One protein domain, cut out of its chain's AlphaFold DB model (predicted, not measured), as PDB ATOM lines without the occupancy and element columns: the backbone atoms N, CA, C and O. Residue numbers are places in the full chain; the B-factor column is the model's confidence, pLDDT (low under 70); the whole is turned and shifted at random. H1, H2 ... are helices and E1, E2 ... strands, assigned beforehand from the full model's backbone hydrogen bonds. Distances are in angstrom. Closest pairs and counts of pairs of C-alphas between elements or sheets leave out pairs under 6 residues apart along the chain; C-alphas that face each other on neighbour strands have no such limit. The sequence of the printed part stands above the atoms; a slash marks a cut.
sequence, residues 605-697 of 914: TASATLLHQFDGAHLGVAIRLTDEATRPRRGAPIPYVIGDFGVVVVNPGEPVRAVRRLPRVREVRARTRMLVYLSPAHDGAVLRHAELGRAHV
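AT A GLANCE: This is residues 605 to 697 of the 914 residues of an uncharacterized protein of Kibdelosporangium phytohabitans (UniProt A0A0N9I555). A strongly twisted sheet of four strands stands in the middle, with the long helix H2 and the short H1 over one face and H4 over the other. The sheet curls round H2, and its two hairpins, E1 with E2 and E3 with E4, are joined side by side through E2 and E3. The printed part has 93 residues, with four named helices and four named strands in the chain order H1 H2 E1 E2 H3 H4 E3 E4; the sheet's order is E1 E2 E3 E4, mixed, and the class is mixed, helices and strands. The whole is compact, with a radius of gyration of the C-alphas of 11.9 A, and rounded, spanning 35 by 28 by 25 A.

IN THESE COORDINATES: H1, residues 605 to 611, begins at C-alpha 605 (100.146, -39.929, 30.071). H2, residues 616 to 628, is the longest helix at 18.2 A. E1 is residues 638 to 642, and E2 is residues 645 to 649, with C-alpha 647 at (98.726, -43.393, 49.025). H3 is residues 656 to 659, and H4 is residues 663 to 671, 12.8 A long. E3, residues 674 to 681, measures 22.9 A. E4, residues 684 to 692, measures 24.1 A, bends by 54 degrees at residue 688 and ends at C-alpha 692 (91.265, -43.598, 39.743).

HOW THE PARTS SIT: E1 and E2 are antiparallel, with N 640 and O 647 2.7 A apart. E2 and E3 are parallel, with N 646 and O 674 2.8 A apart. E3 and E4 are antiparallel, with N 677 and O 689 2.8 A apart. These pairs are within hydrogen-bond range. E2, H3 H4 and E3 form a strand-helix-strand unit, two parallel neighbour strands with helices between them, and its crossover is right-handed. H2 is on the sheet; its closest C-alphas to E4 are those of Ile 623 and Ala 685, 5.6 A. H1, on the same face, is only just over E4, on which 3 of its 7 C-alphas fall, and runs across the strands at 75 degrees on the local plane. H4, on the opposite face, has a height over the sheet of 8.3 A and runs along E2 at 4 degrees on the local plane. H3 only grazes the sheet. H1, H2 and H4 have every O i to N i+4 pair within hydrogen-bond range; H3 is too short for one.

THE WHOLE: The C-alphas farthest apart are those of His 682 and Val 697, 36.6 A. The printed part has no cut, and no link is long. The mean pLDDT of the printed part is 93.6, and no printed residue is under 70.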
ATOM      1  N   THR A 605     100.979 -41.130  30.221       95.38
ATOM      2  CA  THR A 605     100.146 -39.929  30.071       95.38
ATOM      3  C   THR A 605      98.923 -39.955  30.987       95.38
ATOM      4  O   THR A 605      98.556 -38.914  31.527       95.38
ATOM      5  N   ALA A 606      98.300 -41.119  31.198       94.62
ATOM      6  CA  ALA A 606      97.109 -41.238  32.036       94.62
ATOM      7  C   ALA A 606      97.425 -40.916  33.503       94.62
ATOM      8  O   ALA A 606      96.750 -40.088  34.112       94.62
ATOM      9  N   SER A 607      98.486 -41.512  34.056       96.50
ATOM     10  CA  SER A 607      98.914 -41.199  35.421       96.50
ATOM     11  C   SER A 607      99.401 -39.763  35.571       96.50
ATOM     12  O   SER A 607      99.069 -39.130  36.566       96.50
ATOM     13  N   ALA A 608     100.163 -39.238  34.608       96.94
ATOM     14  CA  ALA A 608     100.658 -37.862  34.667       96.94
ATOM     15  C   ALA A 608      99.508 -36.844  34.657       96.94
ATOM     16  O   ALA A 608      99.485 -35.928  35.474       96.94
ATOM     17  N   THR A 609      98.510 -37.060  33.798       95.25
ATOM     18  CA  THR A 609      97.282 -36.250  33.751       95.25
ATOM     19  C   THR A 609      96.526 -36.314  35.078       95.25
ATOM     20  O   THR A 609      96.113 -35.290  35.616       95.25
ATOM     21  N   LEU A 610      96.397 -37.511  35.660       95.38
ATOM     22  CA  LEU A 610      95.723 -37.683  36.942       95.38
ATOM     23  C   LEU A 610      96.459 -36.998  38.101       95.38
ATOM     24  O   LEU A 610      95.824 -36.442  38.992       95.38
ATOM     25  N   LEU A 611      97.793 -37.000  38.097       96.62
ATOM     26  CA  LEU A 611      98.591 -36.286  39.098       96.62
ATOM     27  C   LEU A 611      98.320 -34.777  39.073       96.62
ATOM     28  O   LEU A 611      98.303 -34.147  40.127       96.62
ATOM     29  N   HIS A 612      98.015 -34.213  37.901       95.56
ATOM     30  CA  HIS A 612      97.599 -32.818  37.780       95.56
ATOM     31  C   HIS A 612      96.210 -32.522  38.374       95.56
ATOM     32  O   HIS A 612      95.918 -31.350  38.597       95.56
ATOM     33  N   GLN A 613      95.376 -33.526  38.667       92.75
ATOM     34  CA  GLN A 613      94.085 -33.338  39.349       92.75
ATOM     35  C   GLN A 613      94.210 -33.300  40.876       92.75
ATOM     36  O   GLN A 613      93.394 -32.653  41.533       92.75
ATOM     37  N   PHE A 614      95.227 -33.947  41.461       92.00
ATOM     38  CA  PHE A 614      95.488 -33.816  42.900       92.00
ATOM     39  C   PHE A 614      95.693 -32.339  43.242       92.00
ATOM     40  O   PHE A 614      96.272 -31.598  42.447       92.00
ATOM     41  N   ASP A 615      95.198 -31.890  44.392       90.75
ATOM     42  CA  ASP A 615      95.648 -30.607  44.929       90.75
ATOM     43  C   ASP A 615      97.049 -30.756  45.550       90.75
ATOM     44  O   ASP A 615      97.503 -31.857  45.898       90.75
ATOM     45  N   GLY A 616      97.749 -29.632  45.687       88.50
ATOM     46  CA  GLY A 616      99.096 -29.596  46.253       88.50
ATOM     47  C   GLY A 616      99.170 -30.083  47.706       88.50
ATOM     48  O   GLY A 616     100.205 -30.601  48.125       88.50
ATOM     49  N   ALA A 617      98.086 -29.987  48.485       89.19
ATOM     50  CA  ALA A 617      98.082 -30.454  49.869       89.19
ATOM     51  C   ALA A 617      98.113 -31.988  49.926       89.19
ATOM     52  O   ALA A 617      98.945 -32.558  50.637       89.19
ATOM     53  N   HIS A 618      97.274 -32.663  49.138       91.94
ATOM     54  CA  HIS A 618      97.243 -34.120  49.048       91.94
ATOM     55  C   HIS A 618      98.532 -34.685  48.451       91.94
ATOM     56  O   HIS A 618      99.078 -35.651  48.995       91.94
ATOM     57  N   LEU A 619      99.064 -34.072  47.386       92.50
ATOM     58  CA  LEU A 619     100.336 -34.504  46.802       92.50
ATOM     59  C   LEU A 619     101.492 -34.332  47.800       92.50
ATOM     60  O   LEU A 619     102.272 -35.263  48.012       92.50
ATOM     61  N   GLY A 620     101.540 -33.197  48.503       93.12
ATOM     62  CA  GLY A 620     102.523 -32.945  49.554       93.12
ATOM     63  C   GLY A 620     102.430 -33.937  50.718       93.12
ATOM     64  O   GLY A 620     103.458 -34.392  51.218       93.12
ATOM     65  N   VAL A 621     101.221 -34.322  51.151       94.25
ATOM     66  CA  VAL A 621     101.044 -35.375  52.172       94.25
ATOM     67  C   VAL A 621     101.557 -36.723  51.657       94.25
ATOM     68  O   VAL A 621     102.252 -37.422  52.392       94.25
ATOM     69  N   ALA A 622     101.261 -37.088  50.408       95.12
ATOM     70  CA  ALA A 622     101.706 -38.352  49.826       95.12
ATOM     71  C   ALA A 622     103.239 -38.462  49.744       95.12
ATOM     72  O   ALA A 622     103.800 -39.521  50.044       95.12
ATOM     73  N   ILE A 623     103.910 -37.362  49.388       94.69
ATOM     74  CA  ILE A 623     105.375 -37.258  49.371       94.69
ATOM     75  C   ILE A 623     105.930 -37.438  50.787       94.69
ATOM     76  O   ILE A 623     106.719 -38.355  51.008       94.69
ATOM     77  N   ARG A 624     105.440 -36.665  51.770       95.19
ATOM     78  CA  ARG A 624     105.908 -36.760  53.166       95.19
ATOM     79  C   ARG A 624     105.740 -38.158  53.755       95.19
ATOM     80  O   ARG A 624     106.685 -38.702  54.313       95.19
ATOM     81  N   LEU A 625     104.569 -38.778  53.575       95.31
ATOM     82  CA  LEU A 625     104.328 -40.147  54.041       95.31
ATOM     83  C   LEU A 625     105.296 -41.155  53.415       95.31
ATOM     84  O   LEU A 625     105.649 -42.143  54.050       95.31
ATOM     85  N   THR A 626     105.721 -40.925  52.172       95.50
ATOM     86  CA  THR A 626     106.680 -41.796  51.486       95.50
ATOM     87  C   THR A 626     108.102 -41.593  51.998       95.50
ATOM     88  O   THR A 626     108.822 -42.579  52.157       95.50
ATOM     89  N   ASP A 627     108.496 -40.349  52.270       93.69
ATOM     90  CA  ASP A 627     109.816 -40.012  52.812       93.69
ATOM     91  C   ASP A 627     109.996 -40.528  54.248       93.69
ATOM     92  O   ASP A 627     111.065 -41.020  54.610       93.69
ATOM     93  N   GLU A 628     108.934 -40.478  55.052       92.38
ATOM     94  CA  GLU A 628     108.920 -40.977  56.432       92.38
ATOM     95  C   GLU A 628     108.738 -42.504  56.517       92.38
ATOM     96  O   GLU A 628     109.054 -43.127  57.537       92.38
ATOM     97  N   ALA A 629     108.233 -43.142  55.454       89.81
ATOM     98  CA  ALA A 629     107.989 -44.577  55.444       89.81
ATOM     99  C   ALA A 629     109.292 -45.388  55.433       89.81
ATOM    100  O   ALA A 629     110.213 -45.179  54.640       89.81
ATOM    101  N   THR A 630     109.331 -46.439  56.253       87.00
ATOM    102  CA  THR A 630     110.400 -47.438  56.167       87.00
ATOM    103  C   THR A 630     110.329 -48.140  54.811       87.00
ATOM    104  O   THR A 630     109.249 -48.554  54.388       87.00
ATOM    105  N   ARG A 631     111.475 -48.320  54.131       89.94
ATOM    106  CA  ARG A 631     111.517 -48.961  52.803       89.94
ATOM    107  C   ARG A 631     110.748 -50.297  52.810       89.94
ATOM    108  O   ARG A 631     111.182 -51.236  53.485       89.94
ATOM    109  N   PRO A 632     109.639 -50.420  52.055       90.69
ATOM    110  CA  PRO A 632     108.797 -51.610  52.100       90.69
ATOM    111  C   PRO A 632     109.516 -52.818  51.497       90.69
ATOM    112  O   PRO A 632     110.273 -52.700  50.528       90.69
ATOM    113  N   ARG A 633     109.262 -54.014  52.042       92.44
ATOM    114  CA  ARG A 633     109.732 -55.276  51.440       92.44
ATOM    115  C   ARG A 633     108.936 -55.575  50.162       92.44
ATOM    116  O   ARG A 633     107.800 -55.130  50.018       92.44
ATOM    117  N   ARG A 634     109.508 -56.360  49.243       91.12
ATOM    118  CA  ARG A 634     108.774 -56.845  48.056       91.12
ATOM    119  C   ARG A 634     107.525 -57.630  48.466       91.12
ATOM    120  O   ARG A 634     107.584 -58.428  49.399       91.12
ATOM    121  N   GLY A 635     106.405 -57.390  47.786       91.50
ATOM    122  CA  GLY A 635     105.091 -57.947  48.120       91.50
ATOM    123  C   GLY A 635     104.458 -57.321  49.366       91.50
ATOM    124  O   GLY A 635     103.363 -57.728  49.769       91.50
ATOM    125  N   ALA A 636     105.128 -56.335  49.977       94.12
ATOM    126  CA  ALA A 636     104.764 -55.706  51.236       94.12
ATOM    127  C   ALA A 636     104.534 -54.183  51.160       94.12
ATOM    128  O   ALA A 636     105.124 -53.469  51.969       94.12
ATOM    129  N   PRO A 637     103.684 -53.662  50.244       95.81
ATOM    130  CA  PRO A 637     103.422 -52.225  50.161       95.81
ATOM    131  C   PRO A 637     102.753 -51.692  51.432       95.81
ATOM    132  O   PRO A 637     102.021 -52.420  52.115       95.81
ATOM    133  N   ILE A 638     102.960 -50.410  51.712       96.38
ATOM    134  CA  ILE A 638     102.379 -49.710  52.862       96.38
ATOM    135  C   ILE A 638     101.291 -48.766  52.332       96.38
ATOM    136  O   ILE A 638     101.623 -47.747  51.725       96.38
ATOM    137  N   PRO A 639     100.001 -49.120  52.465       96.00
ATOM    138  CA  PRO A 639      98.916 -48.243  52.065       96.00
ATOM    139  C   PRO A 639      98.530 -47.264  53.180       96.00
ATOM    140  O   PRO A 639      98.463 -47.639  54.349       96.00
ATOM    141  N   TYR A 640      98.172 -46.050  52.784       95.81
ATOM    142  CA  TYR A 640      97.555 -45.018  53.607       95.81
ATOM    143  C   TYR A 640      96.254 -44.559  52.940       95.81
ATOM    144  O   TYR A 640      96.151 -44.539  51.711       95.81
ATOM    145  N   VAL A 641      95.266 -44.186  53.752       93.50
ATOM    146  CA  VAL A 641      94.003 -43.579  53.309       93.50
ATOM    147  C   VAL A 641      93.876 -42.225  53.996       93.50
ATOM    148  O   VAL A 641      93.939 -42.160  55.223       93.50
ATOM    149  N   ILE A 642      93.718 -41.162  53.213       88.94
ATOM    150  CA  ILE A 642      93.610 -39.775  53.673       88.94
ATOM    151  C   ILE A 642      92.302 -39.225  53.110       88.94
ATOM    152  O   ILE A 642      92.229 -38.899  51.929       88.94
ATOM    153  N   GLY A 643      91.246 -39.185  53.925       86.06
ATOM    154  CA  GLY A 643      89.905 -38.874  53.422       86.06
ATOM    155  C   GLY A 643      89.476 -39.890  52.361       86.06
ATOM    156  O   GLY A 643      89.426 -41.091  52.640       86.06
ATOM    157  N   ASP A 644      89.208 -39.420  51.145       89.06
ATOM    158  CA  ASP A 644      88.918 -40.258  49.983       89.06
ATOM    159  C   ASP A 644      90.122 -40.437  49.034       89.06
ATOM    160  O   ASP A 644      89.962 -40.986  47.946       89.06
ATOM    161  N   PHE A 645      91.342 -40.087  49.448       93.38
ATOM    162  CA  PHE A 645      92.576 -40.324  48.693       93.38
ATOM    163  C   PHE A 645      93.379 -41.505  49.243       93.38
ATOM    164  O   PHE A 645      93.444 -41.745  50.449       93.38
ATOM    165  N   GLY A 646      94.026 -42.252  48.349       95.88
ATOM    166  CA  GLY A 646      94.909 -43.364  48.695       95.88
ATOM    167  C   GLY A 646      96.369 -43.072  48.365       95.88
ATOM    168  O   GLY A 646      96.683 -42.618  47.268       95.88
ATOM    169  N   VAL A 647      97.277 -43.415  49.274       97.62
ATOM    170  CA  VAL A 647      98.726 -43.393  49.025       97.62
ATOM    171  C   VAL A 647      99.260 -44.800  49.217       97.62
ATOM    172  O   VAL A 647      98.995 -45.432  50.234       97.62
ATOM    173  N   VAL A 648     100.002 -45.326  48.249       97.69
ATOM    174  CA  VAL A 648     100.579 -46.669  48.337       97.69
ATOM    175  C   VAL A 648     102.088 -46.579  48.178       97.69
ATOM    176  O   VAL A 648     102.599 -46.380  47.076       97.69
ATOM    177  N   VAL A 649     102.808 -46.779  49.279       97.50
ATOM    178  CA  VAL A 649     104.270 -46.814  49.267       97.50
ATOM    179  C   VAL A 649     104.730 -48.202  48.830       97.50
ATOM    180  O   VAL A 649     104.404 -49.217  49.456       97.50
ATOM    181  N   VAL A 650     105.474 -48.259  47.728       96.88
ATOM    182  CA  VAL A 650     105.916 -49.491  47.069       96.88
ATOM    183  C   VAL A 650     107.427 -49.649  47.116       96.88
ATOM    184  O   VAL A 650     108.185 -48.683  47.209       96.88
ATOM    185  N   ASN A 651     107.887 -50.897  47.035       95.25
ATOM    186  CA  ASN A 651     109.312 -51.164  46.901       95.25
ATOM    187  C   ASN A 651     109.790 -50.647  45.527       95.25
ATOM    188  O   ASN A 651     109.151 -50.978  44.525       95.25
ATOM    189  N   PRO A 652     110.909 -49.897  45.434       91.94
ATOM    190  CA  PRO A 652     111.386 -49.344  44.161       91.94
ATOM    191  C   PRO A 652     111.553 -50.391  43.050       91.94
ATOM    192  O   PRO A 652     111.269 -50.123  41.882       91.94
ATOM    193  N   GLY A 653     111.970 -51.607  43.417       91.12
ATOM    194  CA  GLY A 653     112.205 -52.718  42.498       91.12
ATOM    195  C   GLY A 653     110.991 -53.615  42.255       91.12
ATOM    196  O   GLY A 653     111.184 -54.731  41.766       91.12
ATOM    197  N   GLU A 654     109.781 -53.205  42.645       91.81
ATOM    198  CA  GLU A 654     108.542 -53.964  42.448       91.81
ATOM    199  C   GLU A 654     107.621 -53.276  41.422       91.81
ATOM    200  O   GLU A 654     107.366 -52.074  41.522       91.81
ATOM    201  N   PRO A 655     107.094 -54.007  40.420       94.00
ATOM    202  CA  PRO A 655     106.211 -53.416  39.424       94.00
ATOM    203  C   PRO A 655     104.832 -53.103  40.018       94.00
ATOM    204  O   PRO A 655     104.161 -53.984  40.562       94.00
ATOM    205  N   VAL A 656     104.343 -51.874  39.812       94.50
ATOM    206  CA  VAL A 656     103.034 -51.412  40.322       94.50
ATOM    207  C   VAL A 656     101.882 -52.328  39.885       94.50
ATOM    208  O   VAL A 656     100.959 -52.588  40.654       94.50
ATOM    209  N   ARG A 657     101.950 -52.913  38.680       93.62
ATOM    210  CA  ARG A 657     100.947 -53.883  38.196       93.62
ATOM    211  C   ARG A 657     100.804 -55.114  39.102       93.62
ATOM    212  O   ARG A 657      99.697 -55.636  39.221       93.62
ATOM    213  N   ALA A 658     101.887 -55.581  39.728       94.69
ATOM    214  CA  ALA A 658     101.835 -56.680  40.694       94.69
ATOM    215  C   ALA A 658     101.250 -56.199  42.031       94.69
ATOM    216  O   ALA A 658     100.339 -56.833  42.565       94.69
ATOM    217  N   VAL A 659     101.689 -55.027  42.499       95.75
ATOM    218  CA  VAL A 659     101.211 -54.387  43.735       95.75
ATOM    219  C   VAL A 659      99.691 -54.180  43.723       95.75
ATOM    220  O   VAL A 659      99.012 -54.542  44.682       95.75
ATOM    221  N   ARG A 660      99.128 -53.694  42.608       94.44
ATOM    222  CA  ARG A 660      97.678 -53.468  42.408       94.44
ATOM    223  C   ARG A 660      96.812 -54.713  42.631       94.44
ATOM    224  O   ARG A 660      95.610 -54.600  42.879       94.44
ATOM    225  N   ARG A 661      97.388 -55.914  42.508       94.50
ATOM    226  CA  ARG A 661      96.671 -57.188  42.677       94.50
ATOM    227  C   ARG A 661      96.610 -57.649  44.134       94.50
ATOM    228  O   ARG A 661      95.829 -58.553  44.422       94.50
ATOM    229  N   LEU A 662      97.387 -57.042  45.032       96.50
ATOM    230  CA  LEU A 662      97.447 -57.432  46.438       96.50
ATOM    231  C   LEU A 662      96.147 -57.061  47.179       96.50
ATOM    232  O   LEU A 662      95.631 -55.962  46.963       96.50
ATOM    233  N   PRO A 663      95.635 -57.920  48.086       95.75
ATOM    234  CA  PRO A 663      94.364 -57.691  48.783       95.75
ATOM    235  C   PRO A 663      94.258 -56.327  49.476       95.75
ATOM    236  O   PRO A 663      93.319 -55.588  49.202       95.75
ATOM    237  N   ARG A 664      95.267 -55.934  50.269       94.00
ATOM    238  CA  ARG A 664      95.298 -54.626  50.958       94.00
ATOM    239  C   ARG A 664      95.229 -53.423  50.013       94.00
ATOM    240  O   ARG A 664      94.652 -52.400  50.346       94.00
ATOM    241  N   VAL A 665      95.810 -53.542  48.817       95.75
ATOM    242  CA  VAL A 665      95.800 -52.461  47.821       95.75
ATOM    243  C   VAL A 665      94.442 -52.415  47.132       95.75
ATOM    244  O   VAL A 665      93.916 -51.338  46.885       95.75
ATOM    245  N   ARG A 666      93.825 -53.575  46.869       95.25
ATOM    246  CA  ARG A 666      92.448 -53.642  46.356       95.25
ATOM    247  C   ARG A 666      91.438 -53.025  47.320       95.25
ATOM    248  O   ARG A 666      90.501 -52.397  46.845       95.25
ATOM    249  N   GLU A 667      91.633 -53.193  48.625       94.06
ATOM    250  CA  GLU A 667      90.789 -52.573  49.651       94.06
ATOM    251  C   GLU A 667      90.885 -51.045  49.607       94.06
ATOM    252  O   GLU A 667      89.862 -50.371  49.523       94.06
ATOM    253  N   VAL A 668      92.103 -50.499  49.558       94.88
ATOM    254  CA  VAL A 668      92.322 -49.048  49.431       94.88
ATOM    255  C   VAL A 668      91.695 -48.535  48.137       94.88
ATOM    256  O   VAL A 668      90.875 -47.625  48.177       94.88
ATOM    257  N   ARG A 669      91.958 -49.204  47.004       94.44
ATOM    258  CA  ARG A 669      91.358 -48.876  45.697       94.44
ATOM    259  C   ARG A 669      89.834 -48.901  45.705       94.44
ATOM    260  O   ARG A 669      89.227 -48.222  44.887       94.44
ATOM    261  N   ALA A 670      89.210 -49.710  46.558       92.69
ATOM    262  CA  ALA A 670      87.758 -49.777  46.659       92.69
ATOM    263  C   ALA A 670      87.160 -48.589  47.427       92.69
ATOM    264  O   ALA A 670      86.017 -48.229  47.167       92.69
ATOM    265  N   ARG A 671      87.920 -48.003  48.358       91.88
ATOM    266  CA  ARG A 671      87.453 -46.968  49.290       91.88
ATOM    267  C   ARG A 671      87.794 -45.548  48.856       91.88
ATOM    268  O   ARG A 671      87.181 -44.615  49.356       91.88
ATOM    269  N   THR A 672      88.769 -45.384  47.971       93.75
ATOM    270  CA  THR A 672      89.272 -44.070  47.575       93.75
ATOM    271  C   THR A 672      88.759 -43.656  46.195       93.75
ATOM    272  O   THR A 672      88.409 -44.488  45.352       93.75
ATOM    273  N   ARG A 673      88.694 -42.344  45.984       93.19
ATOM    274  CA  ARG A 673      88.409 -41.643  44.733       93.19
ATOM    275  C   ARG A 673      89.633 -41.633  43.825       93.19
ATOM    276  O   ARG A 673      89.535 -41.983  42.658       93.19
ATOM    277  N   MET A 674      90.810 -41.349  44.370       94.69
ATOM    278  CA  MET A 674      92.073 -41.345  43.624       94.69
ATOM    279  C   MET A 674      93.173 -42.030  44.429       94.69
ATOM    280  O   MET A 674      93.107 -42.097  45.659       94.69
ATOM    281  N   LEU A 675      94.177 -42.572  43.740       96.12
ATOM    282  CA  LEU A 675      95.336 -43.198  44.366       96.12
ATOM    283  C   LEU A 675      96.636 -42.805  43.683       96.12
ATOM    284  O   LEU A 675      96.718 -42.794  42.456       96.12
ATOM    285  N   VAL A 676      97.674 -42.617  44.491       97.56
ATOM    286  CA  VAL A 676      99.048 -42.427  44.029       97.56
ATOM    287  C   VAL A 676      99.969 -43.497  44.615       97.56
ATOM    288  O   VAL A 676      99.870 -43.878  45.782       97.56
ATOM    289  N   TYR A 677     100.869 -44.008  43.780       97.75
ATOM    290  CA  TYR A 677     101.894 -44.976  44.141       97.75
ATOM    291  C   TYR A 677     103.247 -44.280  44.130       97.75
ATOM    292  O   TYR A 677     103.640 -43.717  43.106       97.75
ATOM    293  N   LEU A 678     103.978 -44.366  45.237       97.31
ATOM    294  CA  LEU A 678     105.307 -43.776  45.370       97.31
ATOM    295  C   LEU A 678     106.293 -44.792  45.933       97.31
ATOM    296  O   LEU A 678     105.900 -45.762  46.577       97.31
ATOM    297  N   SER A 679     107.583 -44.576  45.713       96.12
ATOM    298  CA  SER A 679     108.639 -45.371  46.339       96.12
ATOM    299  C   SER A 679     109.670 -44.475  47.024       96.12
ATOM    300  O   SER A 679     110.030 -43.456  46.430       96.12
ATOM    301  N   PRO A 680     110.210 -44.856  48.196       94.50
ATOM    302  CA  PRO A 680     111.264 -44.079  48.842       94.50
ATOM    303  C   PRO A 680     112.574 -44.172  48.044       94.50
ATOM    304  O   PRO A 680     113.014 -45.283  47.718       94.50
ATOM    305  N   ALA A 681     113.231 -43.042  47.778       90.75
ATOM    306  CA  ALA A 681     114.583 -42.986  47.216       90.75
ATOM    307  C   ALA A 681     115.529 -42.170  48.113       90.75
ATOM    308  O   ALA A 681     115.136 -41.699  49.174       90.75
ATOM    309  N   HIS A 682     116.814 -42.104  47.748       84.62
ATOM    310  CA  HIS A 682     117.805 -41.331  48.510       84.62
ATOM    311  C   HIS A 682     117.514 -39.824  48.443       84.62
ATOM    312  O   HIS A 682     117.633 -39.134  49.448       84.62
ATOM    313  N   ASP A 683     117.059 -39.352  47.283       85.12
ATOM    314  CA  ASP A 683     116.811 -37.933  47.005       85.12
ATOM    315  C   ASP A 683     115.314 -37.574  47.118       85.12
ATOM    316  O   ASP A 683     114.824 -36.690  46.417       85.12
ATOM    317  N   GLY A 684     114.580 -38.287  47.982       88.50
ATOM    318  CA  GLY A 684     113.146 -38.095  48.239       88.50
ATOM    319  C   GLY A 684     112.221 -39.095  47.534       88.50
ATOM    320  O   GLY A 684     112.658 -40.029  46.852       88.50
ATOM    321  N   ALA A 685     110.917 -38.933  47.738       92.94
ATOM    322  CA  ALA A 685     109.884 -39.789  47.172       92.94
ATOM    323  C   ALA A 685     109.868 -39.747  45.636       92.94
ATOM    324  O   ALA A 685     109.902 -38.690  45.008       92.94
ATOM    325  N   VAL A 686     109.739 -40.920  45.015       94.88
ATOM    326  CA  VAL A 686     109.643 -41.063  43.556       94.88
ATOM    327  C   VAL A 686     108.240 -41.519  43.182       94.88
ATOM    328  O   VAL A 686     107.796 -42.574  43.641       94.88
ATOM    329  N   LEU A 687     107.553 -40.758  42.324       96.88
ATOM    330  CA  LEU A 687     106.261 -41.143  41.750       96.88
ATOM    331  C   LEU A 687     106.412 -42.399  40.882       96.88
ATOM    332  O   LEU A 687     107.352 -42.530  40.098       96.88
ATOM    333  N   ARG A 688     105.486 -43.348  41.030       96.50
ATOM    334  CA  ARG A 688     105.516 -44.635  40.311       96.50
ATOM    335  C   ARG A 688     104.291 -44.871  39.446       96.50
ATOM    336  O   ARG A 688     104.419 -45.562  38.440       96.50
ATOM    337  N   HIS A 689     103.127 -44.367  39.850       97.25
ATOM    338  CA  HIS A 689     101.862 -44.476  39.117       97.25
ATOM    339  C   HIS A 689     100.781 -43.657  39.833       97.25
ATOM    340  O   HIS A 689     100.863 -43.462  41.045       97.25
ATOM    341  N   ALA A 690      99.726 -43.279  39.124       97.00
ATOM    342  CA  ALA A 690      98.485 -42.788  39.712       97.00
ATOM    343  C   ALA A 690      97.287 -43.404  38.979       97.00
ATOM    344  O   ALA A 690      97.344 -43.613  37.765       97.00
ATOM    345  N   GLU A 691      96.207 -43.704  39.700       94.88
ATOM    346  CA  GLU A 691      94.970 -44.220  39.102       94.88
ATOM    347  C   GLU A 691      93.711 -43.739  39.834       94.88
ATOM    348  O   GLU A 691      93.750 -43.403  41.021       94.88
ATOM    349  N   LEU A 692      92.578 -43.770  39.129       94.06
ATOM    350  CA  LEU A 692      91.265 -43.598  39.743       94.06
ATOM    351  C   LEU A 692      90.941 -44.799  40.637       94.06
ATOM    352  O   LEU A 692      91.151 -45.962  40.271       94.06
ATOM    353  N   GLY A 693      90.414 -44.511  41.820       93.31
ATOM    354  CA  GLY A 693      89.828 -45.509  42.702       93.31
ATOM    355  C   GLY A 693      88.366 -45.782  42.347       93.31
ATOM    356  O   GLY A 693      87.765 -45.118  41.505       93.31
ATOM    357  N   ARG A 694      87.770 -46.797  42.972       91.50
ATOM    358  CA  ARG A 694      86.394 -47.230  42.670       91.50
ATOM    359  C   ARG A 694      85.321 -46.313  43.254       91.50
ATOM    360  O   ARG A 694      84.174 -46.442  42.845       91.50
ATOM    361  N   ALA A 695      85.676 -45.428  44.187       89.69
ATOM    362  CA  ALA A 695      84.763 -44.421  44.727       89.69
ATOM    363  C   ALA A 695      84.745 -43.122  43.892       89.69
ATOM    364  O   ALA A 695      84.094 -42.145  44.272       89.69
ATOM    365  N   HIS A 696      85.479 -43.087  42.774       91.56
ATOM    366  CA  HIS A 696      85.423 -41.986  41.818       91.56
ATOM    367  C   HIS A 696      84.116 -42.026  41.025       91.56
ATOM    368  O   HIS A 696      83.719 -43.090  40.548       91.56
ATOM    369  N   VAL A 697      83.478 -40.869  40.833       87.81
ATOM    370  CA  VAL A 697      82.207 -40.760  40.092       87.81
ATOM    371  C   VAL A 697      82.350 -41.230  38.637       87.81
ATOM    372  O   VAL A 697      81.465 -41.881  38.091       87.81
TER     373      VAL A 697